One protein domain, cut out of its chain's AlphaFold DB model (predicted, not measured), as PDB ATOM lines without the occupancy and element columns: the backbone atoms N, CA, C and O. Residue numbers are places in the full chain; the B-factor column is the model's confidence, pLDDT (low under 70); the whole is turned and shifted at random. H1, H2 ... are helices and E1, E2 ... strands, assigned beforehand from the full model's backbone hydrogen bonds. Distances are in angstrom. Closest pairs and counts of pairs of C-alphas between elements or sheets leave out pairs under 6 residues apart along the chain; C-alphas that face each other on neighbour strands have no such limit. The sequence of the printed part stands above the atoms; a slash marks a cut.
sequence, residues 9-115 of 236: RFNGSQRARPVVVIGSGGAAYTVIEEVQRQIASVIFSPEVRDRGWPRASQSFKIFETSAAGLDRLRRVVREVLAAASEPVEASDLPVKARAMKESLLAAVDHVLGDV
ATOM      1  N   ARG A   9      31.663  -3.208  -6.354       71.38
ATOM      2  CA  ARG A   9      31.985  -4.300  -7.281       71.38
ATOM      3  C   ARG A   9      32.056  -5.610  -6.507       71.38
ATOM      4  O   ARG A   9      33.058  -5.890  -5.857       71.38
ATOM      5  N   PHE A  10      31.013  -6.426  -6.618       74.38
ATOM      6  CA  PHE A  10      30.955  -7.764  -6.034       74.38
ATOM      7  C   PHE A  10      31.144  -8.811  -7.133       74.38
ATOM      8  O   PHE A  10      30.383  -8.841  -8.099       74.38
ATOM      9  N   ASN A  11      32.176  -9.652  -7.025       72.31
ATOM     10  CA  ASN A  11      32.549 -10.648  -8.038       72.31
ATOM     11  C   ASN A  11      32.601 -10.063  -9.465       72.31
ATOM     12  O   ASN A  11      32.195 -10.672 -10.453       72.31
ATOM     13  N   GLY A  12      33.097  -8.829  -9.565       67.50
ATOM     14  CA  GLY A  12      33.223  -8.097 -10.819       67.50
ATOM     15  C   GLY A  12      31.957  -7.408 -11.329       67.50
ATOM     16  O   GLY A  12      32.033  -6.611 -12.267       67.50
ATOM     17  N   SER A  13      30.814  -7.656 -10.694       69.06
ATOM     18  CA  SER A  13      29.539  -7.021 -11.000       69.06
ATOM     19  C   SER A  13      29.374  -5.726 -10.206       69.06
ATOM     20  O   SER A  13      29.424  -5.736  -8.979       69.06
ATOM     21  N   GLN A  14      29.169  -4.615 -10.913       68.19
ATOM     22  CA  GLN A  14      28.890  -3.302 -10.331       68.19
ATOM     23  C   GLN A  14      27.372  -3.107 -10.237       68.19
ATOM     24  O   GLN A  14      26.654  -3.381 -11.208       68.19
ATOM     25  N   ARG A  15      26.866  -2.688  -9.075       66.12
ATOM     26  CA  ARG A  15      25.428  -2.464  -8.858       66.12
ATOM     27  C   ARG A  15      25.184  -1.149  -8.127       66.12
ATOM     28  O   ARG A  15      25.894  -0.833  -7.180       66.12
ATOM     29  N   ALA A  16      24.178  -0.420  -8.605       58.81
ATOM     30  CA  ALA A  16      23.703   0.853  -8.057       58.81
ATOM     31  C   ALA A  16      22.379   0.701  -7.276       58.81
ATOM     32  O   ALA A  16      21.773   1.689  -6.888       58.81
ATOM     33  N   ARG A  17      21.899  -0.537  -7.092       62.81
ATOM     34  CA  ARG A  17      20.661  -0.863  -6.371       62.81
ATOM     35  C   ARG A  17      20.965  -1.653  -5.093       62.81
ATOM     36  O   ARG A  17      21.994  -2.333  -5.058       62.81
ATOM     37  N   PRO A  18      20.072  -1.608  -4.087       64.25
ATOM     38  CA  PRO A  18      20.046  -2.534  -2.958       64.25
ATOM     39  C   PRO A  18      20.217  -3.993  -3.400       64.25
ATOM     40  O   PRO A  18      19.430  -4.506  -4.196       64.25
ATOM     41  N   VAL A  19      21.248  -4.663  -2.888       68.94
ATOM     42  CA  VAL A  19      21.507  -6.079  -3.169       68.94
ATOM     43  C   VAL A  19      21.740  -6.849  -1.880       68.94
ATOM     44  O   VAL A  19      22.375  -6.345  -0.955       68.94
ATOM     45  N   VAL A  20      21.272  -8.092  -1.853       72.31
ATOM     46  CA  VAL A  20      21.684  -9.104  -0.879       72.31
ATOM     47  C   VAL A  20      22.558 -10.122  -1.587       72.31
ATOM     48  O   VAL A  20      22.334 -10.462  -2.747       72.31
ATOM     49  N   VAL A  21      23.594 -10.592  -0.904       71.94
ATOM     50  CA  VAL A  21      24.512 -11.584  -1.450       71.94
ATOM     51  C   VAL A  21      24.437 -12.840  -0.596       71.94
ATOM     52  O   VAL A  21      24.612 -12.768   0.616       71.94
ATOM     53  N   ILE A  22      24.191 -13.986  -1.228       70.00
ATOM     54  CA  ILE A  22      24.080 -15.280  -0.547       70.00
ATOM     55  C   ILE A  22      25.141 -16.224  -1.102       70.00
ATOM     56  O   ILE A  22      25.273 -16.393  -2.318       70.00
ATOM     57  N   GLY A  23      25.908 -16.824  -0.198       65.94
ATOM     58  CA  GLY A  23      26.889 -17.872  -0.463       65.94
ATOM     59  C   GLY A  23      26.600 -19.079   0.428       65.94
ATOM     60  O   GLY A  23      26.008 -18.927   1.493       65.94
ATOM     61  N   SER A  24      26.994 -20.270  -0.009       64.31
ATOM     62  CA  SER A  24      27.023 -21.470   0.833       64.31
ATOM     63  C   SER A  24      28.424 -21.652   1.422       64.31
ATOM     64  O   SER A  24      29.373 -20.963   1.029       64.31
ATOM     65  N   GLY A  25      28.558 -22.553   2.399       54.25
ATOM     66  CA  GLY A  25      29.843 -22.843   3.038       54.25
ATOM     67  C   GLY A  25      30.939 -23.142   2.007       54.25
ATOM     68  O   GLY A  25      30.758 -23.968   1.116       54.25
ATOM     69  N   GLY A  26      32.074 -22.441   2.108       57.78
ATOM     70  CA  GLY A  26      33.206 -22.577   1.181       57.78
ATOM     71  C   GLY A  26      33.129 -21.716  -0.087       57.78
ATOM     72  O   GLY A  26      34.055 -21.754  -0.900       57.78
ATOM     73  N   ALA A  27      32.076 -20.912  -0.271       64.50
ATOM     74  CA  ALA A  27      32.023 -19.954  -1.368       64.50
ATOM     75  C   ALA A  27      33.087 -18.860  -1.182       64.50
ATOM     76  O   ALA A  27      33.149 -18.195  -0.153       64.50
ATOM     77  N   ALA A  28      33.916 -18.637  -2.201       65.69
ATOM     78  CA  ALA A  28      34.813 -17.486  -2.230       65.69
ATOM     79  C   ALA A  28      34.101 -16.281  -2.865       65.69
ATOM     80  O   ALA A  28      33.197 -16.428  -3.696       65.69
ATOM     81  N   TYR A  29      34.537 -15.073  -2.509       71.31
ATOM     82  CA  TYR A  29      34.089 -13.848  -3.160       71.31
ATOM     83  C   TYR A  29      35.206 -12.811  -3.266       71.31
ATOM     84  O   TYR A  29      36.265 -12.920  -2.652       71.31
ATOM     85  N   THR A  30      34.983 -11.792  -4.088       71.56
ATOM     86  CA  THR A  30      35.810 -10.587  -4.147       71.56
ATOM     87  C   THR A  30      34.910  -9.371  -4.119       71.56
ATOM     88  O   THR A  30      33.984  -9.256  -4.921       71.56
ATOM     89  N   VAL A  31      35.219  -8.455  -3.210       75.12
ATOM     90  CA  VAL A  31      34.599  -7.137  -3.113       75.12
ATOM     91  C   VAL A  31      35.674  -6.094  -3.382       75.12
ATOM     92  O   VAL A  31      36.795  -6.216  -2.890       75.12
ATOM     93  N   ILE A  32      35.338  -5.089  -4.189       71.81
ATOM     94  CA  ILE A  32      36.124  -3.860  -4.309       71.81
ATOM     95  C   ILE A  32      35.245  -2.709  -3.855       71.81
ATOM     96  O   ILE A  32      34.146  -2.505  -4.386       71.81
ATOM     97  N   GLU A  33      35.758  -1.971  -2.882       71.50
ATOM     98  CA  GLU A  33      35.132  -0.784  -2.329       71.50
ATOM     99  C   GLU A  33      35.965   0.432  -2.713       71.50
ATOM    100  O   GLU A  33      37.171   0.464  -2.484       71.50
ATOM    101  N   GLU A  34      35.324   1.414  -3.340       68.75
ATOM    102  CA  GLU A  34      35.963   2.688  -3.697       68.75
ATOM    103  C   GLU A  34      35.839   3.726  -2.571       68.75
ATOM    104  O   GLU A  34      36.560   4.717  -2.555       68.75
ATOM    105  N   VAL A  35      34.950   3.471  -1.609       73.12
ATOM    106  CA  VAL A  35      34.735   4.266  -0.396       73.12
ATOM    107  C   VAL A  35      34.693   3.335   0.806       73.12
ATOM    108  O   VAL A  35      34.313   2.171   0.673       73.12
ATOM    109  N   GLN A  36      35.068   3.843   1.977       67.75
ATOM    110  CA  GLN A  36      34.956   3.090   3.220       67.75
ATOM    111  C   GLN A  36      33.481   2.782   3.501       67.75
ATOM    112  O   GLN A  36      32.656   3.693   3.557       67.75
ATOM    113  N   ARG A  37      33.146   1.503   3.691       71.06
ATOM    114  CA  ARG A  37      31.813   1.084   4.133       71.06
ATOM    115  C   ARG A  37      31.909   0.162   5.333       71.06
ATOM    116  O   ARG A  37      32.923  -0.488   5.573       71.06
ATOM    117  N   GLN A  38      30.818   0.104   6.083       66.06
ATOM    118  CA  GLN A  38      30.624  -0.900   7.115       66.06
ATOM    119  C   GLN A  38      29.859  -2.072   6.503       66.06
ATOM    120  O   GLN A  38      28.730  -1.914   6.037       66.06
ATOM    121  N   ILE A  39      30.488  -3.246   6.484       70.25
ATOM    122  CA  ILE A  39      29.875  -4.488   6.015       70.25
ATOM    123  C   ILE A  39      29.612  -5.369   7.233       70.25
ATOM    124  O   ILE A  39      30.538  -5.718   7.960       70.25
ATOM    125  N   ALA A  40      28.356  -5.761   7.433       69.00
ATOM    126  CA  ALA A  40      27.998  -6.825   8.362       69.00
ATOM    127  C   ALA A  40      27.811  -8.128   7.574       69.00
ATOM    128  O   ALA A  40      27.096  -8.151   6.573       69.00
ATOM    129  N   SER A  41      28.456  -9.206   8.023       75.31
ATOM    130  CA  SER A  41      28.254 -10.555   7.484       75.31
ATOM    131  C   SER A  41      27.568 -11.412   8.538       75.31
ATOM    132  O   SER A  41      28.074 -11.537   9.649       75.31
ATOM    133  N   VAL A  42      26.422 -11.999   8.192       76.12
ATOM    134  CA  VAL A  42      25.681 -12.913   9.069       76.12
ATOM    135  C   VAL A  42      25.892 -14.330   8.554       76.12
ATOM    136  O   VAL A  42      25.526 -14.641   7.421       76.12
ATOM    137  N   ILE A  43      26.514 -15.177   9.372       80.00
ATOM    138  CA  ILE A  43      26.822 -16.566   9.026       80.00
ATOM    139  C   ILE A  43      25.976 -17.471   9.913       80.00
ATOM    140  O   ILE A  43      26.061 -17.408  11.138       80.00
ATOM    141  N   PHE A  44      25.177 -18.333   9.292       78.62
ATOM    142  CA  PHE A  44      24.403 -19.342  10.001       78.62
ATOM    143  C   PHE A  44      25.160 -20.673   9.989       78.62
ATOM    144  O   PHE A  44      25.497 -21.187   8.920       78.62
ATOM    145  N   SER A  45      25.429 -21.216  11.179       74.81
ATOM    146  CA  SER A  45      26.041 -22.531  11.378       74.81
ATOM    147  C   SER A  45      25.202 -23.350  12.376       74.81
ATOM    148  O   SER A  45      24.870 -22.818  13.440       74.81
ATOM    149  N   PRO A  46      24.827 -24.610  12.072       76.25
ATOM    150  CA  PRO A  46      25.028 -25.297  10.792       76.25
ATOM    151  C   PRO A  46      24.249 -24.631   9.644       76.25
ATOM    152  O   PRO A  46      23.435 -23.735   9.868       76.25
ATOM    153  N   GLU A  47      24.529 -25.056   8.409       72.94
ATOM    154  CA  GLU A  47      23.871 -24.550   7.199       72.94
ATOM    155  C   GLU A  47      22.339 -24.575   7.335       72.94
ATOM    156  O   GLU A  47      21.753 -25.586   7.727       72.94
ATOM    157  N   VAL A  48      21.685 -23.462   6.986       76.44
ATOM    158  CA  VAL A  48      20.220 -23.369   6.979       76.44
ATOM    159  C   VAL A  48      19.682 -24.141   5.782       76.44
ATOM    160  O   VAL A  48      20.010 -23.837   4.633       76.44
ATOM    161  N   ARG A  49      18.831 -25.127   6.055       74.00
ATOM    162  CA  ARG A  49      18.134 -25.940   5.054       74.00
ATOM    163  C   ARG A  49      16.627 -25.729   5.170       74.00
ATOM    164  O   ARG A  49      16.149 -25.176   6.155       74.00
ATOM    165  N   ASP A  50      15.906 -26.114   4.123       75.88
ATOM    166  CA  ASP A  50      14.442 -26.257   4.137       75.88
ATOM    167  C   ASP A  50      13.617 -24.976   4.396       75.88
ATOM    168  O   ASP A  50      12.439 -25.054   4.720       75.88
ATOM    169  N   ARG A  51      14.191 -23.781   4.177       78.19
ATOM    170  CA  ARG A  51      13.464 -22.486   4.228       78.19
ATOM    171  C   ARG A  51      13.038 -21.930   2.863       78.19
ATOM    172  O   ARG A  51      12.621 -20.785   2.758       78.19
ATOM    173  N   GLY A  52      13.215 -22.700   1.788       74.69
ATOM    174  CA  GLY A  52      12.943 -22.232   0.419       74.69
ATOM    175  C   GLY A  52      13.935 -21.183  -0.104       74.69
ATOM    176  O   GLY A  52      13.729 -20.620  -1.177       74.69
ATOM    177  N   TRP A  53      15.026 -20.927   0.627       78.94
ATOM    178  CA  TRP A  53      16.058 -19.983   0.212       78.94
ATOM    179  C   TRP A  53      16.771 -20.443  -1.067       78.94
ATOM    180  O   TRP A  53      16.944 -21.648  -1.293       78.94
ATOM    181  N   PRO A  54      17.251 -19.504  -1.900       69.62
ATOM    182  CA  PRO A  54      17.995 -19.847  -3.101       69.62
ATOM    183  C   PRO A  54      19.238 -20.683  -2.787       69.62
ATOM    184  O   PRO A  54      20.057 -20.315  -1.946       69.62
ATOM    185  N   ARG A  55      19.442 -21.776  -3.534       62.53
ATOM    186  CA  ARG A  55      20.674 -22.569  -3.420       62.53
ATOM    187  C   ARG A  55      21.877 -21.758  -3.909       62.53
ATOM    188  O   ARG A  55      22.009 -21.445  -5.105       62.53
ATOM    189  N   ALA A  56      22.776 -21.443  -2.986       58.09
ATOM    190  CA  ALA A  56      24.082 -20.897  -3.306       58.09
ATOM    191  C   ALA A  56      25.022 -22.034  -3.736       58.09
ATOM    192  O   ALA A  56      25.157 -23.050  -3.056       58.09
ATOM    193  N   SER A  57      25.635 -21.886  -4.909       57.78
ATOM    194  CA  SER A  57      26.678 -22.793  -5.395       57.78
ATOM    195  C   SER A  57      28.025 -22.433  -4.751       57.78
ATOM    196  O   SER A  57      28.076 -21.594  -3.856       57.78
ATOM    197  N   GLN A  58      29.140 -22.995  -5.231       60.75
ATOM    198  CA  GLN A  58      30.507 -22.683  -4.762       60.75
ATOM    199  C   GLN A  58      30.932 -21.199  -4.927       60.75
ATOM    200  O   GLN A  58      32.096 -20.851  -4.722       60.75
ATOM    201  N   SER A  59      30.024 -20.308  -5.337       62.19
ATOM    202  CA  SER A  59      30.252 -18.870  -5.440       62.19
ATOM    203  C   SER A  59      29.057 -18.092  -4.900       62.19
ATOM    204  O   SER A  59      27.905 -18.507  -5.040       62.19
ATOM    205  N   PHE A  60      29.339 -16.932  -4.315       68.19
ATOM    206  CA  PHE A  60      28.301 -16.013  -3.874       68.19
ATOM    207  C   PHE A  60      27.463 -15.513  -5.060       68.19
ATOM    208  O   PHE A  60      27.995 -15.056  -6.083       68.19
ATOM    209  N   LYS A  61      26.140 -15.559  -4.896       68.75
ATOM    210  CA  LYS A  61      25.149 -15.034  -5.836       68.75
ATOM    211  C   LYS A  61      24.587 -13.719  -5.309       68.75
ATOM    212  O   LYS A  61      24.376 -13.567  -4.110       68.75
ATOM    213  N   ILE A  62      24.370 -12.776  -6.217       71.19
ATOM    214  CA  ILE A  62      23.786 -11.468  -5.912       71.19
ATOM    215  C   ILE A  62      22.297 -11.525  -6.247       71.19
ATOM    216  O   ILE A  62      21.937 -11.935  -7.351       71.19
ATOM    217  N   PHE A  63      21.470 -11.067  -5.317       70.38
ATOM    218  CA  PHE A  63      20.020 -10.983  -5.413       70.38
ATOM    219  C   PHE A  63      19.618  -9.518  -5.272       70.38
ATOM    220  O   PHE A  63      20.008  -8.852  -4.313       70.38
ATOM    221  N   GLU A  64      18.880  -8.998  -6.251       70.81
ATOM    222  CA  GLU A  64      18.261  -7.680  -6.120       70.81
ATOM    223  C   GLU A  64      17.030  -7.807  -5.218       70.81
ATOM    224  O   GLU A  64      16.276  -8.774  -5.315       70.81
ATOM    225  N   THR A  65      16.847  -6.836  -4.330       73.75
ATOM    226  CA  THR A  65      15.700  -6.751  -3.421       73.75
ATOM    227  C   THR A  65      15.117  -5.344  -3.481       73.75
ATOM    228  O   THR A  65      15.761  -4.405  -3.956       73.75
ATOM    229  N   SER A  66      13.900  -5.175  -2.969       77.81
ATOM    230  CA  SER A  66      13.344  -3.852  -2.710       77.81
ATOM    231  C   SER A  66      14.209  -3.077  -1.699       77.81
ATOM    232  O   SER A  66      14.838  -3.663  -0.810       77.81
ATOM    233  N   ALA A  67      14.232  -1.744  -1.818       77.94
ATOM    234  CA  ALA A  67      14.891  -0.877  -0.836       77.94
ATOM    235  C   ALA A  67      14.286  -1.064   0.566       77.94
ATOM    236  O   ALA A  67      15.020  -1.220   1.535       77.94
ATOM    237  N   ALA A  68      12.954  -1.171   0.643       81.69
ATOM    238  CA  ALA A  68      12.228  -1.423   1.884       81.69
ATOM    239  C   ALA A  68      12.646  -2.743   2.560       81.69
ATOM    240  O   ALA A  68      12.880  -2.765   3.772       81.69
ATOM    241  N   GLY A  69      12.802  -3.821   1.783       82.62
ATOM    242  CA  GLY A  69      13.294  -5.106   2.276       82.62
ATOM    243  C   GLY A  69      14.718  -4.994   2.827       82.62
ATOM    244  O   GLY A  69      14.978  -5.412   3.958       82.62
ATOM    245  N   LEU A  70      15.633  -4.358   2.083       82.12
ATOM    246  CA  LEU A  70      17.013  -4.175   2.546       82.12
ATOM    247  C   LEU A  70      17.089  -3.318   3.818       82.12
ATOM    248  O   LEU A  70      17.842  -3.650   4.735       82.12
ATOM    249  N   ASP A  71      16.315  -2.239   3.902       85.19
ATOM    250  CA  ASP A  71      16.308  -1.360   5.071       85.19
ATOM    251  C   ASP A  71      15.726  -2.054   6.304       85.19
ATOM    252  O   ASP A  71      16.241  -1.879   7.412       85.19
ATOM    253  N   ARG A  72      14.714  -2.915   6.129       87.06
ATOM    254  CA  ARG A  72      14.222  -3.772   7.213       87.06
ATOM    255  C   ARG A  72      15.299  -4.738   7.697       87.06
ATOM    256  O   ARG A  72      15.519  -4.813   8.904       87.06
ATOM    257  N   LEU A  73      15.994  -5.430   6.794       87.88
ATOM    258  CA  LEU A  73      17.080  -6.341   7.170       87.88
ATOM    259  C   LEU A  73      18.201  -5.608   7.912       87.88
ATOM    260  O   LEU A  73      18.650  -6.066   8.960       87.88
ATOM    261  N   ARG A  74      18.615  -4.435   7.420       87.69
ATOM    262  CA  ARG A  74      19.614  -3.587   8.087       87.69
ATOM    263  C   ARG A  74      19.188  -3.189   9.494       87.69
ATOM    264  O   ARG A  74      20.038  -3.152  10.378       87.69
ATOM    265  N   ARG A  75      17.908  -2.868   9.694       91.00
ATOM    266  CA  ARG A  75      17.368  -2.517  11.010       91.00
ATOM    267  C   ARG A  75      17.476  -3.693  11.975       91.00
ATOM    268  O   ARG A  75      18.096  -3.538  13.018       91.00
ATOM    269  N   VAL A  76      16.997  -4.872  11.573       92.81
ATOM    270  CA  VAL A  76      17.048  -6.086  12.407       92.81
ATOM    271  C   VAL A  76      18.488  -6.472  12.745       92.81
ATOM    272  O   VAL A  76      18.785  -6.786  13.892       92.81
ATOM    273  N   VAL A  77      19.414  -6.399  11.783       90.75
ATOM    274  CA  VAL A  77      20.839  -6.666  12.047       90.75
ATOM    275  C   VAL A  77      21.401  -5.690  13.083       90.75
ATOM    276  O   VAL A  77      22.106  -6.117  13.992       90.75
ATOM    277  N   ARG A  78      21.078  -4.392  12.988       90.94
ATOM    278  CA  ARG A  78      21.520  -3.398  13.981       90.94
ATOM    279  C   ARG A  78      20.915  -3.652  15.360       90.94
ATOM    280  O   ARG A  78      21.647  -3.575  16.337       90.94
ATOM    281  N   GLU A  79      19.627  -3.972  15.435       92.50
ATOM    282  CA  GLU A  79      18.934  -4.299  16.690       92.50
ATOM    283  C   GLU A  79      19.550  -5.533  17.360       92.50
ATOM    284  O   GLU A  79      19.853  -5.505  18.551       92.50
ATOM    285  N   VAL A  80      19.820  -6.589  16.588       92.00
ATOM    286  CA  VAL A  80      20.465  -7.809  17.091       92.00
ATOM    287  C   VAL A  80      21.889  -7.532  17.571       92.00
ATOM    288  O   VAL A  80      22.257  -7.992  18.647       92.00
ATOM    289  N   LEU A  81      22.683  -6.760  16.820       90.19
ATOM    290  CA  LEU A  81      24.041  -6.384  17.231       90.19
ATOM    291  C   LEU A  81      24.045  -5.507  18.490       90.19
ATOM    292  O   LEU A  81      24.886  -5.705  19.366       90.19
ATOM    293  N   ALA A  82      23.104  -4.565  18.600       90.75
ATOM    294  CA  ALA A  82      22.946  -3.730  19.785       90.75
ATOM    295  C   ALA A  82      22.593  -4.584  21.009       90.75
ATOM    296  O   ALA A  82      23.311  -4.550  22.003       90.75
ATOM    297  N   ALA A  83      21.575  -5.442  20.894       89.94
ATOM    298  CA  ALA A  83      21.182  -6.351  21.965       89.94
ATOM    299  C   ALA A  83      22.298  -7.347  22.334       89.94
ATOM    300  O   ALA A  83      22.422  -7.736  23.493       89.94
ATOM    301  N   ALA A  84      23.124  -7.775  21.374       88.88
ATOM    302  CA  ALA A  84      24.264  -8.659  21.628       88.88
ATOM    303  C   ALA A  84      25.438  -7.950  22.322       88.88
ATOM    304  O   ALA A  84      26.303  -8.621  22.876       88.88
ATOM    305  N   SER A  85      25.473  -6.615  22.293       90.06
ATOM    306  CA  SER A  85      26.506  -5.808  22.954       90.06
ATOM    307  C   SER A  85      26.192  -5.526  24.427       90.06
ATOM    308  O   SER A  85      27.065  -5.075  25.166       90.06
ATOM    309  N   GLU A  86      24.956  -5.771  24.866       92.38
ATOM    310  CA  GLU A  86      24.549  -5.612  26.261       92.38
ATOM    311  C   GLU A  86      25.038  -6.784  27.128       92.38
ATOM    312  O   GLU A  86      24.965  -7.936  26.680       92.38
ATOM    313  N   PRO A  87      25.454  -6.529  28.385       91.38
ATOM    314  CA  PRO A  87      25.729  -7.586  29.351       91.38
ATOM    315  C   PRO A  87      24.538  -8.541  29.476       91.38
ATOM    316  O   PRO A  87      23.385  -8.110  29.525       91.38
ATOM    317  N   VAL A  88      24.811  -9.843  29.515       91.12
ATOM    318  CA  VAL A  88      23.789 -10.881  29.669       91.12
ATOM    319  C   VAL A  88      24.258 -11.899  30.695       91.12
ATOM    320  O   VAL A  88      25.413 -12.327  30.672       91.12
ATOM    321  N   GLU A  89      23.356 -12.281  31.593       92.00
ATOM    322  CA  GLU A  89      23.591 -13.367  32.536       92.00
ATOM    323  C   GLU A  89      23.806 -14.684  31.781       92.00
ATOM    324  O   GLU A  89      23.164 -14.957  30.758       92.00
ATOM    325  N   ALA A  90      24.702 -15.535  32.286       89.50
ATOM    326  CA  ALA A  90      25.038 -16.798  31.624       89.50
ATOM    327  C   ALA A  90      23.811 -17.715  31.442       89.50
ATOM    328  O   ALA A  90      23.745 -18.470  30.471       89.50
ATOM    329  N   SER A  91      22.826 -17.618  32.344       91.75
ATOM    330  CA  SER A  91      21.556 -18.349  32.277       91.75
ATOM    331  C   SER A  91      20.667 -17.926  31.106       91.75
ATOM    332  O   SER A  91      19.972 -18.765  30.536       91.75
ATOM    333  N   ASP A  92      20.714 -16.652  30.713       92.38
ATOM    334  CA  ASP A  92      19.809 -16.072  29.712       92.38
ATOM    335  C   ASP A  92      20.396 -16.112  28.297       92.38
ATOM    336  O   ASP A  92      19.671 -15.986  27.300       92.38
ATOM    337  N   LEU A  93      21.709 -16.336  28.188       90.56
ATOM    338  CA  LEU A  93      22.439 -16.369  26.924       90.56
ATOM    339  C   LEU A  93      21.813 -17.319  25.877       90.56
ATOM    340  O   LEU A  93      21.639 -16.880  24.737       90.56
ATOM    341  N   PRO A  94      21.413 -18.571  26.192       92.50
ATOM    342  CA  PRO A  94      20.822 -19.469  25.195       92.50
ATOM    343  C   PRO A  94      19.477 -18.968  24.655       92.50
ATOM    344  O   PRO A  94      19.197 -19.095  23.459       92.50
ATOM    345  N   VAL A  95      18.649 -18.376  25.522       91.81
ATOM    346  CA  VAL A  95      17.330 -17.840  25.156       91.81
ATOM    347  C   VAL A  95      17.498 -16.600  24.282       91.81
ATOM    348  O   VAL A  95      16.905 -16.525  23.202       91.81
ATOM    349  N   LYS A  96      18.373 -15.673  24.692       91.25
ATOM    350  CA  LYS A  96      18.694 -14.455  23.934       91.25
ATOM    351  C   LYS A  96      19.282 -14.801  22.562       91.25
ATOM    352  O   LYS A  96      18.810 -14.287  21.549       91.25
ATOM    353  N   ALA A  97      20.224 -15.746  22.499       88.88
ATOM    354  CA  ALA A  97      20.818 -16.212  21.245       88.88
ATOM    355  C   ALA A  97      19.784 -16.849  20.303       88.88
ATOM    356  O   ALA A  97      19.801 -16.588  19.096       88.88
ATOM    357  N   ARG A  98      18.851 -17.653  20.833       90.88
ATOM    358  CA  ARG A  98      17.772 -18.247  20.032       90.88
ATOM    359  C   ARG A  98      16.828 -17.181  19.481       90.88
ATOM    360  O   ARG A  98      16.532 -17.218  18.291       90.88
ATOM    361  N   ALA A  99      16.414 -16.216  20.300       90.31
ATOM    362  CA  ALA A  99      15.565 -15.111  19.859       90.31
ATOM    363  C   ALA A  99      16.246 -14.261  18.771       90.31
ATOM    364  O   ALA A  99      15.644 -13.981  17.737       90.31
ATOM    365  N   MET A 100      17.528 -13.924  18.949       92.12
ATOM    366  CA  MET A 100      18.326 -13.217  17.939       92.12
ATOM    367  C   MET A 100      18.411 -13.995  16.625       92.12
ATOM    368  O   MET A 100      18.224 -13.419  15.551       92.12
ATOM    369  N   LYS A 101      18.664 -15.308  16.698       90.31
ATOM    370  CA  LYS A 101      18.706 -16.184  15.522       90.31
ATOM    371  C   LYS A 101      17.370 -16.184  14.779       90.31
ATOM    372  O   LYS A 101      17.378 -15.998  13.567       90.31
ATOM    373  N   GLU A 102      16.250 -16.363  15.477       90.88
ATOM    374  CA  GLU A 102      14.918 -16.361  14.853       90.88
ATOM    375  C   GLU A 102      14.587 -15.007  14.211       90.88
ATOM    376  O   GLU A 102      14.129 -14.973  13.069       90.88
ATOM    377  N   SER A 103      14.909 -13.888  14.869       92.38
ATOM    378  CA  SER A 103      14.743 -12.544  14.293       92.38
ATOM    379  C   SER A 103      15.553 -12.358  13.008       92.38
ATOM    380  O   SER A 103      15.037 -11.832  12.018       92.38
ATOM    381  N   LEU A 104      16.809 -12.821  12.986       90.81
ATOM    382  CA  LEU A 104      17.651 -12.780  11.787       90.81
ATOM    383  C   LEU A 104      17.091 -13.662  10.666       90.81
ATOM    384  O   LEU A 104      17.033 -13.215   9.521       90.81
ATOM    385  N   LEU A 105      16.662 -14.891  10.977       88.69
ATOM    386  CA  LEU A 105      16.068 -15.804   9.995       88.69
ATOM    387  C   LEU A 105      14.794 -15.206   9.385       88.69
ATOM    388  O   LEU A 105      14.680 -15.161   8.164       88.69
ATOM    389  N   ALA A 106      13.894 -14.668  10.211       88.38
ATOM    390  CA  ALA A 106      12.655 -14.042   9.754       88.38
ATOM    391  C   ALA A 106      12.909 -12.800   8.878       88.38
ATOM    392  O   ALA A 106      12.216 -12.576   7.883       88.38
ATOM    393  N   ALA A 107      13.925 -11.996   9.206       89.12
ATOM    394  CA  ALA A 107      14.308 -10.851   8.385       89.12
ATOM    395  C   ALA A 107      14.847 -11.276   7.011       89.12
ATOM    396  O   ALA A 107      14.522 -10.647   6.003       89.12
ATOM    397  N   VAL A 108      15.647 -12.347   6.964       86.25
ATOM    398  CA  VAL A 108      16.154 -12.916   5.708       86.25
ATOM    399  C   VAL A 108      15.020 -13.537   4.889       86.25
ATOM    400  O   VAL A 108      14.965 -13.289   3.687       86.25
ATOM    401  N   ASP A 109      14.090 -14.266   5.517       86.12
ATOM    402  CA  ASP A 109      12.903 -14.822   4.851       86.12
ATOM    403  C   ASP A 109      12.093 -13.727   4.154       86.12
ATOM    404  O   ASP A 109      11.722 -13.876   2.994       86.12
ATOM    405  N   HIS A 110      11.859 -12.603   4.837       83.50
ATOM    406  CA  HIS A 110      11.103 -11.488   4.276       83.50
ATOM    407  C   HIS A 110      11.805 -10.867   3.065       83.50
ATOM    408  O   HIS A 110      11.185 -10.672   2.023       83.50
ATOM    409  N   VAL A 111      13.115 -10.613   3.166       81.62
ATOM    410  CA  VAL A 111      13.887 -10.084   2.035       81.62
ATOM    411  C   VAL A 111      13.891 -11.048   0.860       81.62
ATOM    412  O   VAL A 111      13.777 -10.606  -0.279       81.62
ATOM    413  N   LEU A 112      14.016 -12.350   1.121       77.44
ATOM    414  CA  LEU A 112      14.018 -13.368   0.078       77.44
ATOM    415  C   LEU A 112      12.636 -13.600  -0.539       77.44
ATOM    416  O   LEU A 112      12.564 -13.893  -1.730       77.44
ATOM    417  N   GLY A 113      11.562 -13.426   0.234       72.81
ATOM    418  CA  GLY A 113      10.185 -13.436  -0.258       72.81
ATOM    419  C   GLY A 113       9.873 -12.255  -1.182       72.81
ATOM    420  O   GLY A 113       9.153 -12.423  -2.162       72.81
ATOM    421  N   ASP A 114      10.488 -11.097  -0.925       65.50
ATOM    422  CA  ASP A 114      10.364  -9.868  -1.723       65.50
ATOM    423  C   ASP A 114      11.314  -9.813  -2.937       65.50
ATOM    424  O   ASP A 114      11.356  -8.805  -3.658       65.50
ATOM    425  N   VAL A 115      12.104 -10.866  -3.191       63.66
ATOM    426  CA  VAL A 115      12.987 -10.917  -4.364       63.66
ATOM    427  C   VAL A 115      12.129 -10.953  -5.624       63.66
ATOM    428  O   VAL A 115      11.560 -11.976  -6.009       63.66
TER     429      VAL A 115
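AT A GLANCE: This is residues 9 to 115 of the 236 residues of the protein "HTH araC/xylS-type domain-containing protein" of Bradyrhizobium sp. SG09 (UniProt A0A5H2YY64). A small two-stranded sheet, E2 and E3, stands near one end of a long hairpin of two helices, H1 and H2, which lie side by side and run opposite ways. A long loop without named elements, residues 23 to 60, joins the two strands, and the short strand E1 lies beyond the sheet, its centre the farthest of the elements from the mean of the C-alphas at 18.5 A. The printed part has 107 residues, with three named strands and then two named helices in the order E1, E2, E3, H1, H2; the sheet's order is E2 - E3, antiparallel. The class is mixed, helices and strands, although under half of the residues, 51 of 107, are in named elements. The whole is compact, with a radius of gyration of the C-alphas of 15.1 A, and spans 46 by 33 by 26 A.

IN THESE COORDINATES: E2 holds residues 19 to 22 and is 9.9 A long, beginning at C-alpha 19 at (21.507, -6.079, -3.169). E3, residues 61 to 64, is 10.1 A long. E1, residues 13 to 15, measures 6.5 A. H1 holds residues 67 to 85 and is 26.9 A long, from C-alpha 67 at (14.891, -0.877, -0.836). H2, the longest helix with residues 93 to 113, is 30.0 A long and ends at C-alpha 113 at (10.185, -13.436, -0.258).

HOW THE PARTS SIT: E2 and E3 are antiparallel neighbours and a hairpin, with 150 degrees between their directions. C-alphas 21 and 62, which face each other, are 4.5 A apart. N 20 and O 63 are within hydrogen-bond range at 2.9 A, as are N 61 and O 22 at 2.8 A. The closest C-alphas of E2 and H1 are those of Val 19 and Leu 70, 7.5 A apart. H1 and H2 touch and form a helical hairpin, at a shallow tilt of 8 degrees, opposite ways; their closest C-alphas are those of Gly 69 and Val 111, 5.0 A apart. H2 is only just apart from E2, at 8.4 A, and only just apart from E3, at 8.5 A. E1 and E2 meet only through their link, and E1 pairs with no named strand; E1 is apart from E3, H1 and H2. In H1 and H2 every O i to N i+4 pair is within hydrogen-bond range.

THE WHOLE: The two C-alphas farthest apart are those of Gly 12 and Ser 91, at 45.8 A. The printed part has no cut. The link from E2 to E3, 38 residues, is long; those from E1 to E2 and from E3 to H1 are tight, and that from H1 to H2 is short. The mean pLDDT of the printed part is 77.9, with 28 residues under 70, among them residues 12 to 19, 23 to 28 and 54 to 61.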